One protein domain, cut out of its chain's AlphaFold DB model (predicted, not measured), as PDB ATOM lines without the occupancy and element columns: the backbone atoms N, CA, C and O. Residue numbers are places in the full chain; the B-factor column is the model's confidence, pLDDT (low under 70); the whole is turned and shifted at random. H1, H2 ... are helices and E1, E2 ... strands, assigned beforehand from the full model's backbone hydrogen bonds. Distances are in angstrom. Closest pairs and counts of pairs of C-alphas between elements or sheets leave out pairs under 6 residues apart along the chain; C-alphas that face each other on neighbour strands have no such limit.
ATOM      1  N   VAL A 222      98.641 104.424  95.456       87.31
ATOM      2  CA  VAL A 222      99.959 104.759  94.904       87.31
ATOM      3  C   VAL A 222     100.566 105.865  95.756       87.31
ATOM      4  O   VAL A 222     100.030 106.970  95.833       87.31
ATOM      5  N   LEU A 223     101.683 105.550  96.399       84.69
ATOM      6  CA  LEU A 223     102.473 106.478  97.191       84.69
ATOM      7  C   LEU A 223     103.347 107.363  96.283       84.69
ATOM      8  O   LEU A 223     103.613 107.012  95.123       84.69
ATOM      9  N   PRO A 224     103.828 108.510  96.790       73.12
ATOM     10  CA  PRO A 224     104.823 109.312  96.087       73.12
ATOM     11  C   PRO A 224     106.048 108.465  95.701       73.12
ATOM     12  O   PRO A 224     106.462 107.570  96.428       73.12
ATOM     13  N   GLY A 225     106.588 108.688  94.501       71.25
ATOM     14  CA  GLY A 225     107.641 107.834  93.929       71.25
ATOM     15  C   GLY A 225     107.132 106.596  93.172       71.25
ATOM     16  O   GLY A 225     107.921 105.938  92.504       71.25
ATOM     17  N   GLY A 226     105.822 106.316  93.194       78.38
ATOM     18  CA  GLY A 226     105.191 105.269  92.378       78.38
ATOM     19  C   GLY A 226     105.079 103.897  93.052       78.38
ATOM     20  O   GLY A 226     104.574 102.961  92.430       78.38
ATOM     21  N   LYS A 227     105.504 103.768  94.316       84.81
ATOM     22  CA  LYS A 227     105.318 102.550  95.122       84.81
ATOM     23  C   LYS A 227     103.826 102.323  95.368       84.81
ATOM     24  O   LYS A 227     103.102 103.255  95.701       84.81
ATOM     25  N   THR A 228     103.357 101.090  95.203       89.06
ATOM     26  CA  THR A 228     101.966 100.724  95.512       89.06
ATOM     27  C   THR A 228     101.910 100.106  96.904       89.06
ATOM     28  O   THR A 228     102.695  99.210  97.197       89.06
ATOM     29  N   LEU A 229     100.995 100.581  97.747       89.62
ATOM     30  CA  LEU A 229     100.750 100.065  99.092       89.62
ATOM     31  C   LEU A 229      99.354  99.454  99.159       89.62
ATOM     32  O   LEU A 229      98.378 100.124  98.824       89.62
ATOM     33  N   ASP A 230      99.260  98.213  99.625       90.94
ATOM     34  CA  ASP A 230      97.988  97.617 100.025       90.94
ATOM     35  C   ASP A 230      97.600  98.131 101.417       90.94
ATOM     36  O   ASP A 230      98.279  97.860 102.409       90.94
ATOM     37  N   MET A 231      96.508  98.891 101.497       89.19
ATOM     38  CA  MET A 231      96.054  99.461 102.764       89.19
ATOM     39  C   MET A 231      95.548  98.390 103.741       89.19
ATOM     40  O   MET A 231      95.560  98.635 104.945       89.19
ATOM     41  N   THR A 232      95.134  97.205 103.270       89.38
ATOM     42  CA  THR A 232      94.709  96.118 104.173       89.38
ATOM     43  C   THR A 232      95.857  95.602 105.028       89.38
ATOM     44  O   THR A 232      95.638  95.302 106.202       89.38
ATOM     45  N   SER A 233      97.080  95.589 104.492       87.56
ATOM     46  CA  SER A 233      98.277  95.205 105.241       87.56
ATOM     47  C   SER A 233      98.541  96.135 106.423       87.56
ATOM     48  O   SER A 233      99.001  95.697 107.473       87.56
ATOM     49  N   LEU A 234      98.204  97.419 106.272       87.94
ATOM     50  CA  LEU A 234      98.303  98.408 107.341       87.94
ATOM     51  C   LEU A 234      97.190  98.208 108.376       87.94
ATOM     52  O   LEU A 234      97.463  98.159 109.572       87.94
ATOM     53  N   TYR A 235      95.941  98.044 107.930       87.44
ATOM     54  CA  TYR A 235      94.796  97.863 108.833       87.44
ATOM     55  C   TYR A 235      94.874  96.575 109.663       87.44
ATOM     56  O   TYR A 235      94.347  96.535 110.772       87.44
ATOM     57  N   ASN A 236      95.520  95.537 109.129       86.00
ATOM     58  CA  ASN A 236      95.675  94.238 109.780       86.00
ATOM     59  C   ASN A 236      97.036  94.058 110.480       86.00
ATOM     60  O   ASN A 236      97.296  92.971 110.987       86.00
ATOM     61  N   ASP A 237      97.891  95.088 110.499       80.44
ATOM     62  CA  ASP A 237      99.239  95.064 111.096       80.44
ATOM     63  C   ASP A 237     100.140  93.929 110.555       80.44
ATOM     64  O   ASP A 237     100.840  93.248 111.302       80.44
ATOM     65  N   THR A 238     100.107  93.685 109.237       85.50
ATOM     66  CA  THR A 238     100.867  92.602 108.573       85.50
ATOM     67  C   THR A 238     102.087  93.088 107.786       85.50
ATOM     68  O   THR A 238     102.684  92.303 107.049       85.50
ATOM     69  N   LEU A 239     102.437  94.374 107.878       84.88
ATOM     70  CA  LEU A 239     103.626  94.938 107.230       84.88
ATOM     71  C   LEU A 239     104.913  94.471 107.923       84.88
ATOM     72  O   LEU A 239     104.934  94.253 109.137       84.88
ATOM     73  N   SER A 240     106.010  94.358 107.165       82.25
ATOM     74  CA  SER A 240     107.321  94.083 107.764       82.25
ATOM     75  C   SER A 240     107.784  95.257 108.644       82.25
ATOM     76  O   SER A 240     107.298  96.390 108.525       82.25
ATOM     77  N   LYS A 241     108.752  95.013 109.538       74.12
ATOM     78  CA  LYS A 241     109.338  96.086 110.362       74.12
ATOM     79  C   LYS A 241     110.037  97.129 109.493       74.12
ATOM     80  O   LYS A 241     109.899  98.322 109.740       74.12
ATOM     81  N   GLU A 242     110.755  96.684 108.472       77.44
ATOM     82  CA  GLU A 242     111.496  97.519 107.526       77.44
ATOM     83  C   GLU A 242     110.533  98.378 106.701       77.44
ATOM     84  O   GLU A 242     110.727  99.588 106.595       77.44
ATOM     85  N   GLU A 243     109.453  97.778 106.192       80.06
ATOM     86  CA  GLU A 243     108.405  98.495 105.457       80.06
ATOM     87  C   GLU A 243     107.699  99.526 106.341       80.06
ATOM     88  O   GLU A 243     107.430 100.644 105.902       80.06
ATOM     89  N   THR A 244     107.432  99.174 107.600       80.69
ATOM     90  CA  THR A 244     106.845 100.091 108.582       80.69
ATOM     91  C   THR A 244     107.767 101.286 108.825       80.69
ATOM     92  O   THR A 244     107.306 102.423 108.763       80.69
ATOM     93  N   ILE A 245     109.074 101.070 109.023       71.88
ATOM     94  CA  ILE A 245     110.052 102.160 109.195       71.88
ATOM     95  C   ILE A 245     110.105 103.045 107.950       71.88
ATOM     96  O   ILE A 245     110.070 104.267 108.078       71.88
ATOM     97  N   GLU A 246     110.176 102.451 106.759       79.44
ATOM     98  CA  GLU A 246     110.245 103.188 105.495       79.44
ATOM     99  C   GLU A 246     109.015 104.091 105.312       79.44
ATOM    100  O   GLU A 246     109.155 105.277 105.011       79.44
ATOM    101  N   LEU A 247     107.812 103.561 105.566       81.38
ATOM    102  CA  LEU A 247     106.565 104.321 105.475       81.38
ATOM    103  C   LEU A 247     106.469 105.413 106.542       81.38
ATOM    104  O   LEU A 247     106.016 106.513 106.242       81.38
ATOM    105  N   LEU A 248     106.893 105.135 107.778       74.62
ATOM    106  CA  LEU A 248     106.876 106.121 108.862       74.62
ATOM    107  C   LEU A 248     107.942 107.215 108.686       74.62
ATOM    108  O   LEU A 248     107.763 108.325 109.187       74.62
ATOM    109  N   ALA A 249     109.031 106.924 107.971       70.25
ATOM    110  CA  ALA A 249     110.060 107.896 107.611       70.25
ATOM    111  C   ALA A 249     109.647 108.789 106.423       70.25
ATOM    112  O   ALA A 249     110.169 109.899 106.282       70.25
ATOM    113  N   ASP A 250     108.699 108.343 105.590       74.44
ATOM    114  CA  ASP A 250     108.179 109.093 104.447       74.44
ATOM    115  C   ASP A 250     106.841 109.788 104.764       74.44
ATOM    116  O   ASP A 250     105.744 109.290 104.505       74.44
ATOM    117  N   TYR A 251     106.931 111.026 105.250       70.94
ATOM    118  CA  TYR A 251     105.786 111.923 105.482       70.94
ATOM    119  C   TYR A 251     104.854 112.071 104.278       70.94
ATOM    120  O   TYR A 251     103.649 112.297 104.405       70.94
ATOM    121  N   SER A 252     105.429 111.966 103.091       72.19
ATOM    122  CA  SER A 252     104.746 112.159 101.837       72.19
ATOM    123  C   SER A 252     103.823 110.969 101.535       72.19
ATOM    124  O   SER A 252     102.669 111.145 101.127       72.19
ATOM    125  N   ALA A 253     104.291 109.759 101.851       80.06
ATOM    126  CA  ALA A 253     103.482 108.553 101.882       80.06
ATOM    127  C   ALA A 253     102.427 108.615 102.996       80.06
ATOM    128  O   ALA A 253     101.257 108.319 102.738       80.06
ATOM    129  N   LEU A 254     102.798 109.071 104.200       80.12
ATOM    130  CA  LEU A 254     101.864 109.218 105.321       80.12
ATOM    131  C   LEU A 254     100.687 110.141 104.986       80.12
ATOM    132  O   LEU A 254      99.551 109.791 105.287       80.12
ATOM    133  N   ASP A 255     100.902 111.272 104.310       77.94
ATOM    134  CA  ASP A 255      99.809 112.165 103.892       77.94
ATOM    135  C   ASP A 255      98.765 111.458 103.017       77.94
ATOM    136  O   ASP A 255      97.559 111.641 103.206       77.94
ATOM    137  N   VAL A 256      99.223 110.638 102.065       81.88
ATOM    138  CA  VAL A 256      98.347 109.865 101.172       81.88
ATOM    139  C   VAL A 256      97.590 108.801 101.962       81.88
ATOM    140  O   VAL A 256      96.370 108.708 101.828       81.88
ATOM    141  N   ILE A 257      98.286 108.056 102.825       87.31
ATOM    142  CA  ILE A 257      97.703 107.021 103.691       87.31
ATOM    143  C   ILE A 257      96.619 107.625 104.590       87.31
ATOM    144  O   ILE A 257      95.494 107.127 104.632       87.31
ATOM    145  N   LEU A 258      96.925 108.735 105.265       84.69
ATOM    146  CA  LEU A 258      96.018 109.420 106.185       84.69
ATOM    147  C   LEU A 258      94.779 109.960 105.467       84.69
ATOM    148  O   LEU A 258      93.660 109.800 105.957       84.69
ATOM    149  N   LEU A 259      94.955 110.585 104.300       84.19
ATOM    150  CA  LEU A 259      93.847 111.142 103.526       84.19
ATOM    151  C   LEU A 259      92.955 110.039 102.922       84.19
ATOM    152  O   LEU A 259      91.725 110.141 102.969       84.19
ATOM    153  N   ALA A 260      93.555 108.963 102.406       88.50
ATOM    154  CA  ALA A 260      92.829 107.798 101.903       88.50
ATOM    155  C   ALA A 260      92.055 107.089 103.024       88.50
ATOM    156  O   ALA A 260      90.866 106.809 102.873       88.50
ATOM    157  N   ALA A 261      92.679 106.864 104.181       88.81
ATOM    158  CA  ALA A 261      92.012 106.258 105.328       88.81
ATOM    159  C   ALA A 261      90.866 107.133 105.852       88.81
ATOM    160  O   ALA A 261      89.765 106.632 106.076       88.81
ATOM    161  N   LYS A 262      91.071 108.453 105.966       85.75
ATOM    162  CA  LYS A 262      90.028 109.389 106.418       85.75
ATOM    163  C   LYS A 262      88.807 109.388 105.501       85.75
ATOM    164  O   LYS A 262      87.684 109.337 105.995       85.75
ATOM    165  N   THR A 263      89.011 109.413 104.183       86.50
ATOM    166  CA  THR A 263      87.908 109.381 103.204       86.50
ATOM    167  C   THR A 263      87.225 108.020 103.112       86.50
ATOM    168  O   THR A 263      86.046 107.974 102.789       86.50
ATOM    169  N   ARG A 264      87.911 106.917 103.435       89.00
ATOM    170  CA  ARG A 264      87.321 105.565 103.495       89.00
ATOM    171  C   ARG A 264      86.640 105.248 104.838       89.00
ATOM    172  O   ARG A 264      85.995 104.207 104.947       89.00
ATOM    173  N   GLY A 265      86.747 106.126 105.842       86.88
ATOM    174  CA  GLY A 265      86.227 105.897 107.199       86.88
ATOM    175  C   GLY A 265      87.069 104.922 108.030       86.88
ATOM    176  O   GLY A 265      86.530 104.203 108.866       86.88
ATOM    177  N   LYS A 266      88.375 104.871 107.754       88.75
ATOM    178  CA  LYS A 266      89.380 103.952 108.308       88.75
ATOM    179  C   LYS A 266      90.487 104.681 109.083       88.75
ATOM    180  O   LYS A 266      91.570 104.149 109.290       88.75
ATOM    181  N   ASP A 267      90.232 105.918 109.508       84.56
ATOM    182  CA  ASP A 267      91.203 106.777 110.197       84.56
ATOM    183  C   ASP A 267      91.680 106.205 111.540       84.56
ATOM    184  O   ASP A 267      92.852 106.356 111.880       84.56
ATOM    185  N   GLN A 268      90.803 105.523 112.281       85.69
ATOM    186  CA  GLN A 268      91.156 104.907 113.563       85.69
ATOM    187  C   GLN A 268      92.097 103.711 113.391       85.69
ATOM    188  O   GLN A 268      93.044 103.580 114.160       85.69
ATOM    189  N   ASP A 269      91.900 102.899 112.350       88.81
ATOM    190  CA  ASP A 269      92.753 101.739 112.062       88.81
ATOM    191  C   ASP A 269      94.209 102.189 111.811       88.81
ATOM    192  O   ASP A 269      95.151 101.611 112.350       88.81
ATOM    193  N   VAL A 270      94.404 103.306 111.093       86.75
ATOM    194  CA  VAL A 270      95.738 103.904 110.884       86.75
ATOM    195  C   VAL A 270      96.323 104.496 112.171       86.75
ATOM    196  O   VAL A 270      97.524 104.362 112.401       86.75
ATOM    197  N   LYS A 271      95.506 105.127 113.033       85.44
ATOM    198  CA  LYS A 271      95.975 105.612 114.348       85.44
ATOM    199  C   LYS A 271      96.505 104.461 115.196       85.44
ATOM    200  O   LYS A 271      97.606 104.570 115.730       85.44
ATOM    201  N   PHE A 272      95.759 103.359 115.274       86.62
ATOM    202  CA  PHE A 272      96.180 102.175 116.021       86.62
ATOM    203  C   PHE A 272      97.470 101.572 115.468       86.62
ATOM    204  O   PHE A 272      98.345 101.219 116.257       86.62
ATOM    205  N   TRP A 273      97.628 101.511 114.143       87.38
ATOM    206  CA  TRP A 273      98.876 101.074 113.515       87.38
ATOM    207  C   TRP A 273     100.068 101.971 113.903       87.38
ATOM    208  O   TRP A 273     101.088 101.467 114.368       87.38
ATOM    209  N   ILE A 274      99.926 103.303 113.834       83.81
ATOM    210  CA  ILE A 274     100.977 104.260 114.244       83.81
ATOM    211  C   ILE A 274     101.319 104.109 115.738       83.81
ATOM    212  O   ILE A 274     102.491 104.107 116.120       83.81
ATOM    213  N   GLU A 275     100.313 103.962 116.604       83.00
ATOM    214  CA  GLU A 275     100.508 103.738 118.043       83.00
ATOM    215  C   GLU A 275     101.144 102.374 118.353       83.00
ATOM    216  O   GLU A 275     101.940 102.255 119.289       83.00
ATOM    217  N   SER A 276     100.805 101.335 117.583       82.50
ATOM    218  CA  SER A 276     101.448 100.019 117.647       82.50
ATOM    219  C   SER A 276     102.921 100.138 117.268       82.50
ATOM    220  O   SER A 276     103.786  99.770 118.065       82.50
ATOM    221  N   ALA A 277     103.227 100.751 116.125       76.94
ATOM    222  CA  ALA A 277     104.596 100.951 115.665       76.94
ATOM    223  C   ALA A 277     105.430 101.753 116.676       76.94
ATOM    224  O   ALA A 277     106.559 101.374 116.983       76.94
ATOM    225  N   ARG A 278     104.856 102.793 117.297       74.94
ATOM    226  CA  ARG A 278     105.514 103.569 118.363       74.94
ATOM    227  C   ARG A 278     105.880 102.725 119.588       74.94
ATOM    228  O   ARG A 278     106.912 102.956 120.209       74.94
ATOM    229  N   ARG A 279     105.035 101.762 119.970       73.44
ATOM    230  CA  ARG A 279     105.307 100.865 121.109       73.44
ATOM    231  C   ARG A 279     106.373  99.818 120.788       73.44
ATOM    232  O   ARG A 279     107.134  99.448 121.685       73.44
ATOM    233  N   HIS A 280     106.409  99.347 119.543       67.69
ATOM    234  CA  HIS A 280     107.297  98.273 119.094       67.69
ATOM    235  C   HIS A 280     108.668  98.767 118.606       67.69
ATOM    236  O   HIS A 280     109.647  98.037 118.749       67.69
ATOM    237  N   HIS A 281     108.784 100.008 118.119       65.44
ATOM    238  CA  HIS A 281     110.067 100.666 117.853       65.44
ATOM    239  C   HIS A 281     110.712 101.149 119.154       65.44
ATOM    240  O   HIS A 281     110.790 102.343 119.452       65.44
ATOM    241  N   ARG A 282     111.174 100.188 119.957       58.91
ATOM    242  CA  ARG A 282     112.107 100.462 121.048       58.91
ATOM    243  C   ARG A 282     113.508 100.611 120.477       58.91
ATOM    244  O   ARG A 282     113.900  99.885 119.569       58.91
ATOM    245  N   ILE A 283     114.235 101.562 121.041       59.78
ATOM    246  CA  ILE A 283     115.647 101.809 120.770       59.78
ATOM    247  C   ILE A 283     116.390 100.478 120.960       59.78
ATOM    248  O   ILE A 283     116.194  99.869 122.020       59.78
ATOM    249  N   PRO A 284     117.183 100.004 119.975       61.78
ATOM    250  CA  PRO A 284     118.004  98.814 120.152       61.78
ATOM    251  C   PRO A 284     118.784  98.937 121.456       61.78
ATOM    252  O   PRO A 284     119.379  99.983 121.734       61.78
ATOM    253  N   GLU A 285     118.742  97.906 122.299       75.75
ATOM    254  CA  GLU A 285     119.520  97.944 123.530       75.75
ATOM    255  C   GLU A 285     120.997  97.908 123.135       75.75
ATOM    256  O   GLU A 285     121.508  96.870 122.722       75.75
ATOM    257  N   ALA A 286     121.676  99.054 123.237       80.06
ATOM    258  CA  ALA A 286     123.061  99.218 122.796       80.06
ATOM    259  C   ALA A 286     124.007  98.162 123.395       80.06
ATOM    260  O   ALA A 286     124.999  97.787 122.775       80.06
ATOM    261  N   CYS A 377     114.875 108.708 118.106       72.25
ATOM    262  CA  CYS A 377     114.327 109.959 118.635       72.25
ATOM    263  C   CYS A 377     113.556 110.729 117.562       72.25
ATOM    264  O   CYS A 377     112.404 111.092 117.791       72.25
ATOM    265  N   LYS A 378     114.151 110.907 116.374       69.81
ATOM    266  CA  LYS A 378     113.495 111.565 115.232       69.81
ATOM    267  C   LYS A 378     112.189 110.857 114.868       69.81
ATOM    268  O   LYS A 378     111.180 111.525 114.648       69.81
ATOM    269  N   LEU A 379     112.186 109.523 114.850       69.62
ATOM    270  CA  LEU A 379     110.992 108.724 114.591       69.62
ATOM    271  C   LEU A 379     109.935 108.928 115.686       69.62
ATOM    272  O   LEU A 379     108.791 109.229 115.376       69.62
ATOM    273  N   ASN A 380     110.298 108.842 116.967       73.50
ATOM    274  CA  ASN A 380     109.343 109.031 118.064       73.50
ATOM    275  C   ASN A 380     108.709 110.429 118.091       73.50
ATOM    276  O   ASN A 380     107.496 110.540 118.287       73.50
ATOM    277  N   ASP A 381     109.503 111.477 117.860       72.25
ATOM    278  CA  ASP A 381     109.007 112.851 117.744       72.25
ATOM    279  C   ASP A 381     108.042 112.984 116.558       72.25
ATOM    280  O   ASP A 381     106.964 113.566 116.689       72.25
ATOM    281  N   THR A 382     108.390 112.360 115.426       67.38
ATOM    282  CA  THR A 382     107.547 112.294 114.224       67.38
ATOM    283  C   THR A 382     106.201 111.635 114.521       67.38
ATOM    284  O   THR A 382     105.153 112.209 114.230       67.38
ATOM    285  N   LEU A 383     106.196 110.454 115.147       73.25
ATOM    286  CA  LEU A 383     104.957 109.728 115.454       73.25
ATOM    287  C   LEU A 383     104.069 110.516 116.422       73.25
ATOM    288  O   LEU A 383     102.853 110.568 116.244       73.25
ATOM    289  N   ALA A 384     104.665 111.170 117.423       73.25
ATOM    290  CA  ALA A 384     103.928 112.039 118.337       73.25
ATOM    291  C   ALA A 384     103.289 113.234 117.606       73.25
ATOM    292  O   ALA A 384     102.145 113.601 117.889       73.25
ATOM    293  N   GLU A 385     104.001 113.821 116.643       70.50
ATOM    294  CA  GLU A 385     103.508 114.934 115.834       70.50
ATOM    295  C   GLU A 385     102.354 114.518 114.906       70.50
ATOM    296  O   GLU A 385     101.328 115.207 114.849       70.50
ATOM    297  N   VAL A 386     102.477 113.369 114.233       70.00
ATOM    298  CA  VAL A 386     101.428 112.826 113.354       70.00
ATOM    299  C   VAL A 386     100.152 112.548 114.150       70.00
ATOM    300  O   VAL A 386      99.081 113.025 113.773       70.00
ATOM    301  N   LEU A 387     100.256 111.870 115.298       74.38
ATOM    302  CA  LEU A 387      99.103 111.575 116.162       74.38
ATOM    303  C   LEU A 387      98.412 112.853 116.672       74.38
ATOM    304  O   LEU A 387      97.179 112.948 116.677       74.38
ATOM    305  N   SER A 388      99.194 113.871 117.043       70.38
ATOM    306  CA  SER A 388      98.667 115.180 117.447       70.38
ATOM    307  C   SER A 388      97.909 115.865 116.305       70.38
ATOM    308  O   SER A 388      96.785 116.344 116.484       70.38
ATOM    309  N   THR A 389      98.473 115.845 115.095       65.56
ATOM    310  CA  THR A 389      97.859 116.457 113.910       65.56
ATOM    311  C   THR A 389      96.572 115.741 113.504       65.56
ATOM    312  O   THR A 389      95.575 116.397 113.191       65.56
ATOM    313  N   MET A 390      96.541 114.408 113.578       69.25
ATOM    314  CA  MET A 390      95.319 113.631 113.354       69.25
ATOM    315  C   MET A 390      94.216 114.021 114.343       69.25
ATOM    316  O   MET A 390      93.082 114.240 113.927       69.25
ATOM    317  N   THR A 391      94.560 114.192 115.622       68.38
ATOM    318  CA  THR A 391      93.613 114.610 116.669       68.38
ATOM    319  C   THR A 391      93.062 116.020 116.412       68.38
ATOM    320  O   THR A 391      91.861 116.253 116.513       68.38
ATOM    321  N   MET A 392      93.915 116.966 116.004       63.44
ATOM    322  CA  MET A 392      93.493 118.334 115.661       63.44
ATOM    323  C   MET A 392      92.602 118.383 114.413       63.44
ATOM    324  O   MET A 392      91.688 119.204 114.324       63.44
ATOM    325  N   ASN A 393      92.849 117.506 113.440       60.88
ATOM    326  CA  ASN A 393      92.068 117.421 112.207       60.88
ATOM    327  C   ASN A 393      90.678 116.791 112.392       60.88
ATOM    328  O   ASN A 393      89.842 116.942 111.496       60.88
ATOM    329  N   ASP A 394      90.417 116.119 113.514       62.78
ATOM    330  CA  ASP A 394      89.073 115.659 113.888       62.78
ATOM    331  C   ASP A 394      88.197 116.809 114.418       62.78
ATOM    332  O   ASP A 394      86.975 116.746 114.317       62.78
ATOM    333  N   ALA A 395      88.812 117.892 114.911       53.25
ATOM    334  CA  ALA A 395      88.120 119.066 115.450       53.25
ATOM    335  C   ALA A 395      87.782 120.150 114.401       53.25
ATOM    336  O   ALA A 395      87.135 121.145 114.729       53.25
ATOM    337  N   ARG A 396      88.234 120.008 113.145       56.91
ATOM    338  CA  ARG A 396      88.013 120.996 112.068       56.91
ATOM    339  C   ARG A 396      86.695 120.755 111.325       56.91
ATOM    340  O   ARG A 396      86.249 119.618 111.202       56.91
ATOM    341  N   ALA A 397      86.114 121.827 110.773       52.25
ATOM    342  CA  ALA A 397      84.918 121.750 109.935       52.25
ATOM    343  C   ALA A 397      85.121 120.735 108.785       52.25
ATOM    344  O   ALA A 397      86.140 120.801 108.084       52.25
ATOM    345  N   PRO A 398      84.200 119.774 108.597       56.31
ATOM    346  CA  PRO A 398      84.380 118.696 107.640       56.31
ATOM    347  C   PRO A 398      84.351 119.267 106.216       56.31
ATOM    348  O   PRO A 398      83.346 119.818 105.782       56.31
ATOM    349  N   ALA A 399      85.466 119.104 105.497       69.81
ATOM    350  CA  ALA A 399      85.633 119.390 104.067       69.81
ATOM    351  C   ALA A 399      85.956 120.836 103.620       69.81
ATOM    352  O   ALA A 399      85.467 121.278 102.585       69.81
ATOM    353  N   SER A 400      86.854 121.529 104.325       78.69
ATOM    354  CA  SER A 400      87.593 122.705 103.805       78.69
ATOM    355  C   SER A 400      88.800 122.293 102.925       78.69
ATOM    356  O   SER A 400      89.361 121.214 103.162       78.69
ATOM    357  N   PRO A 401      89.292 123.135 101.979       80.19
ATOM    358  CA  PRO A 401      90.542 122.915 101.243       80.19
ATOM    359  C   PRO A 401      91.775 122.668 102.111       80.19
ATOM    360  O   PRO A 401      92.747 122.098 101.625       80.19
ATOM    361  N   ALA A 402      91.753 123.012 103.402       74.06
ATOM    362  CA  ALA A 402      92.815 122.627 104.332       74.06
ATOM    363  C   ALA A 402      93.019 121.102 104.428       74.06
ATOM    364  O   ALA A 402      94.118 120.654 104.738       74.06
ATOM    365  N   MET A 403      92.005 120.291 104.107       74.50
ATOM    366  CA  MET A 403      92.132 118.828 104.015       74.50
ATOM    367  C   MET A 403      92.889 118.346 102.770       74.50
ATOM    368  O   MET A 403      93.240 117.175 102.688       74.50
ATOM    369  N   LEU A 404      93.154 119.238 101.813       74.62
ATOM    370  CA  LEU A 404      93.972 118.972 100.628       74.62
ATOM    371  C   LEU A 404      95.458 119.298 100.873       74.62
ATOM    372  O   LEU A 404      96.256 119.237  99.941       74.62
ATOM    373  N   THR A 405      95.830 119.691 102.096       65.12
ATOM    374  CA  THR A 405      97.203 120.043 102.506       65.12
ATOM    375  C   THR A 405      97.826 118.911 103.338       65.12
ATOM    376  O   THR A 405      97.085 118.017 103.752       65.12
TER     377      THR A 405
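Overview. This is residues 222 to 286 and 377 to 405 of the 892 residues of an uncharacterized protein of Verticillium alfalfae (strain VaMs.102 / ATCC MYA-4576 / FGSC 10136) (UniProt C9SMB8). Two long helices, H4 and H5, lie side by side and run opposite ways, and H3 folds back into H4 as a helical hairpin, so that the centres of the three make a triangle. The end of H2 meets H5 near the beginning of H5, short H1 packs on H4 with the small strand E1 before it, and H6 comes after H5 by way of a loop that sticks out with residues 395 to 401, of which 401 belongs to H6. The printed part has 94 residues, with one named strand and six named helices in the order E1, H1, H2, H3, H4, H5, H6, and its class is mostly helix. It is compact, with a radius of gyration of the C-alphas of 13.5 A, yet elongated in outline, spanning 46 by 26 by 23 A.

Arrangement. E1, residues 228 to 230, pairs with no named strand, and it meets H1, residues 231 to 235, only through their link. H2, residues 241 to 249, and H3, residues 251 to 264, touch only at the corner, and only just, with 3 pairs of C-alphas within 8 A; the closest are those of Leu 247 and Ala 253, 6.4 A apart, and the lines are about perpendicular at 85 degrees. H4, residues 267 to 280, is the hub, touching H1, H3 and H5, residues 377 to 394. H3 and H4 form a hairpin, opposite ways at a steep tilt of 41 degrees; residues 258 to 261 of H3 touch residues 267 to 270 of H4, closest at the C-alphas of Ala 261 and Asp 267, 5.0 A. H4 touches H1 with residues 269 to 273 alone, closest at the C-alphas of Tyr 235 and Asp 269, 5.4 A. H5 touches H4 with residues 380 to 387 alone, at a shallow tilt of 20 degrees, opposite ways; the closest C-alphas, of Arg 278 and Asn 380, are 6.7 A apart. H2 and H5 only just touch, with 3 pairs of C-alphas within 8 A, the closest those of Ala 249 and Leu 379 at 7.1 A. H3 and H5 are near each other. H6, residues 401 to 404, touches no helix; it is close to H3 but not clearly touching, with the C-alphas of Leu 259 and Met 403 7.9 A apart. Every O i to N i+4 pair is within hydrogen-bond range in H1, H2, H4 and H5, and 9 of 10 are in H3; H6 is too short for such a pair.

Along the chain. E1 begins at C-alpha 228, (101.966, 100.724, 95.512). From first to last C-alpha H2 measures 12.1 A, H3 19.6 A, H4 20.3 A and H5 26.3 A. H6 ends at C-alpha 404, (93.972, 118.972, 100.628).

Size, cuts and confidence. The C-alphas of Ala 286 and Ser 400 are the two farthest apart, 46.6 A. Residues 287 to 376 are not printed, and C-alphas 286 and 377 are 14.5 A apart across this cut. Of the links printed whole, none is long. Mean pLDDT of the printed part is 77.0; 20 residues are under 70, among them 280 to 284 and 389 to 399.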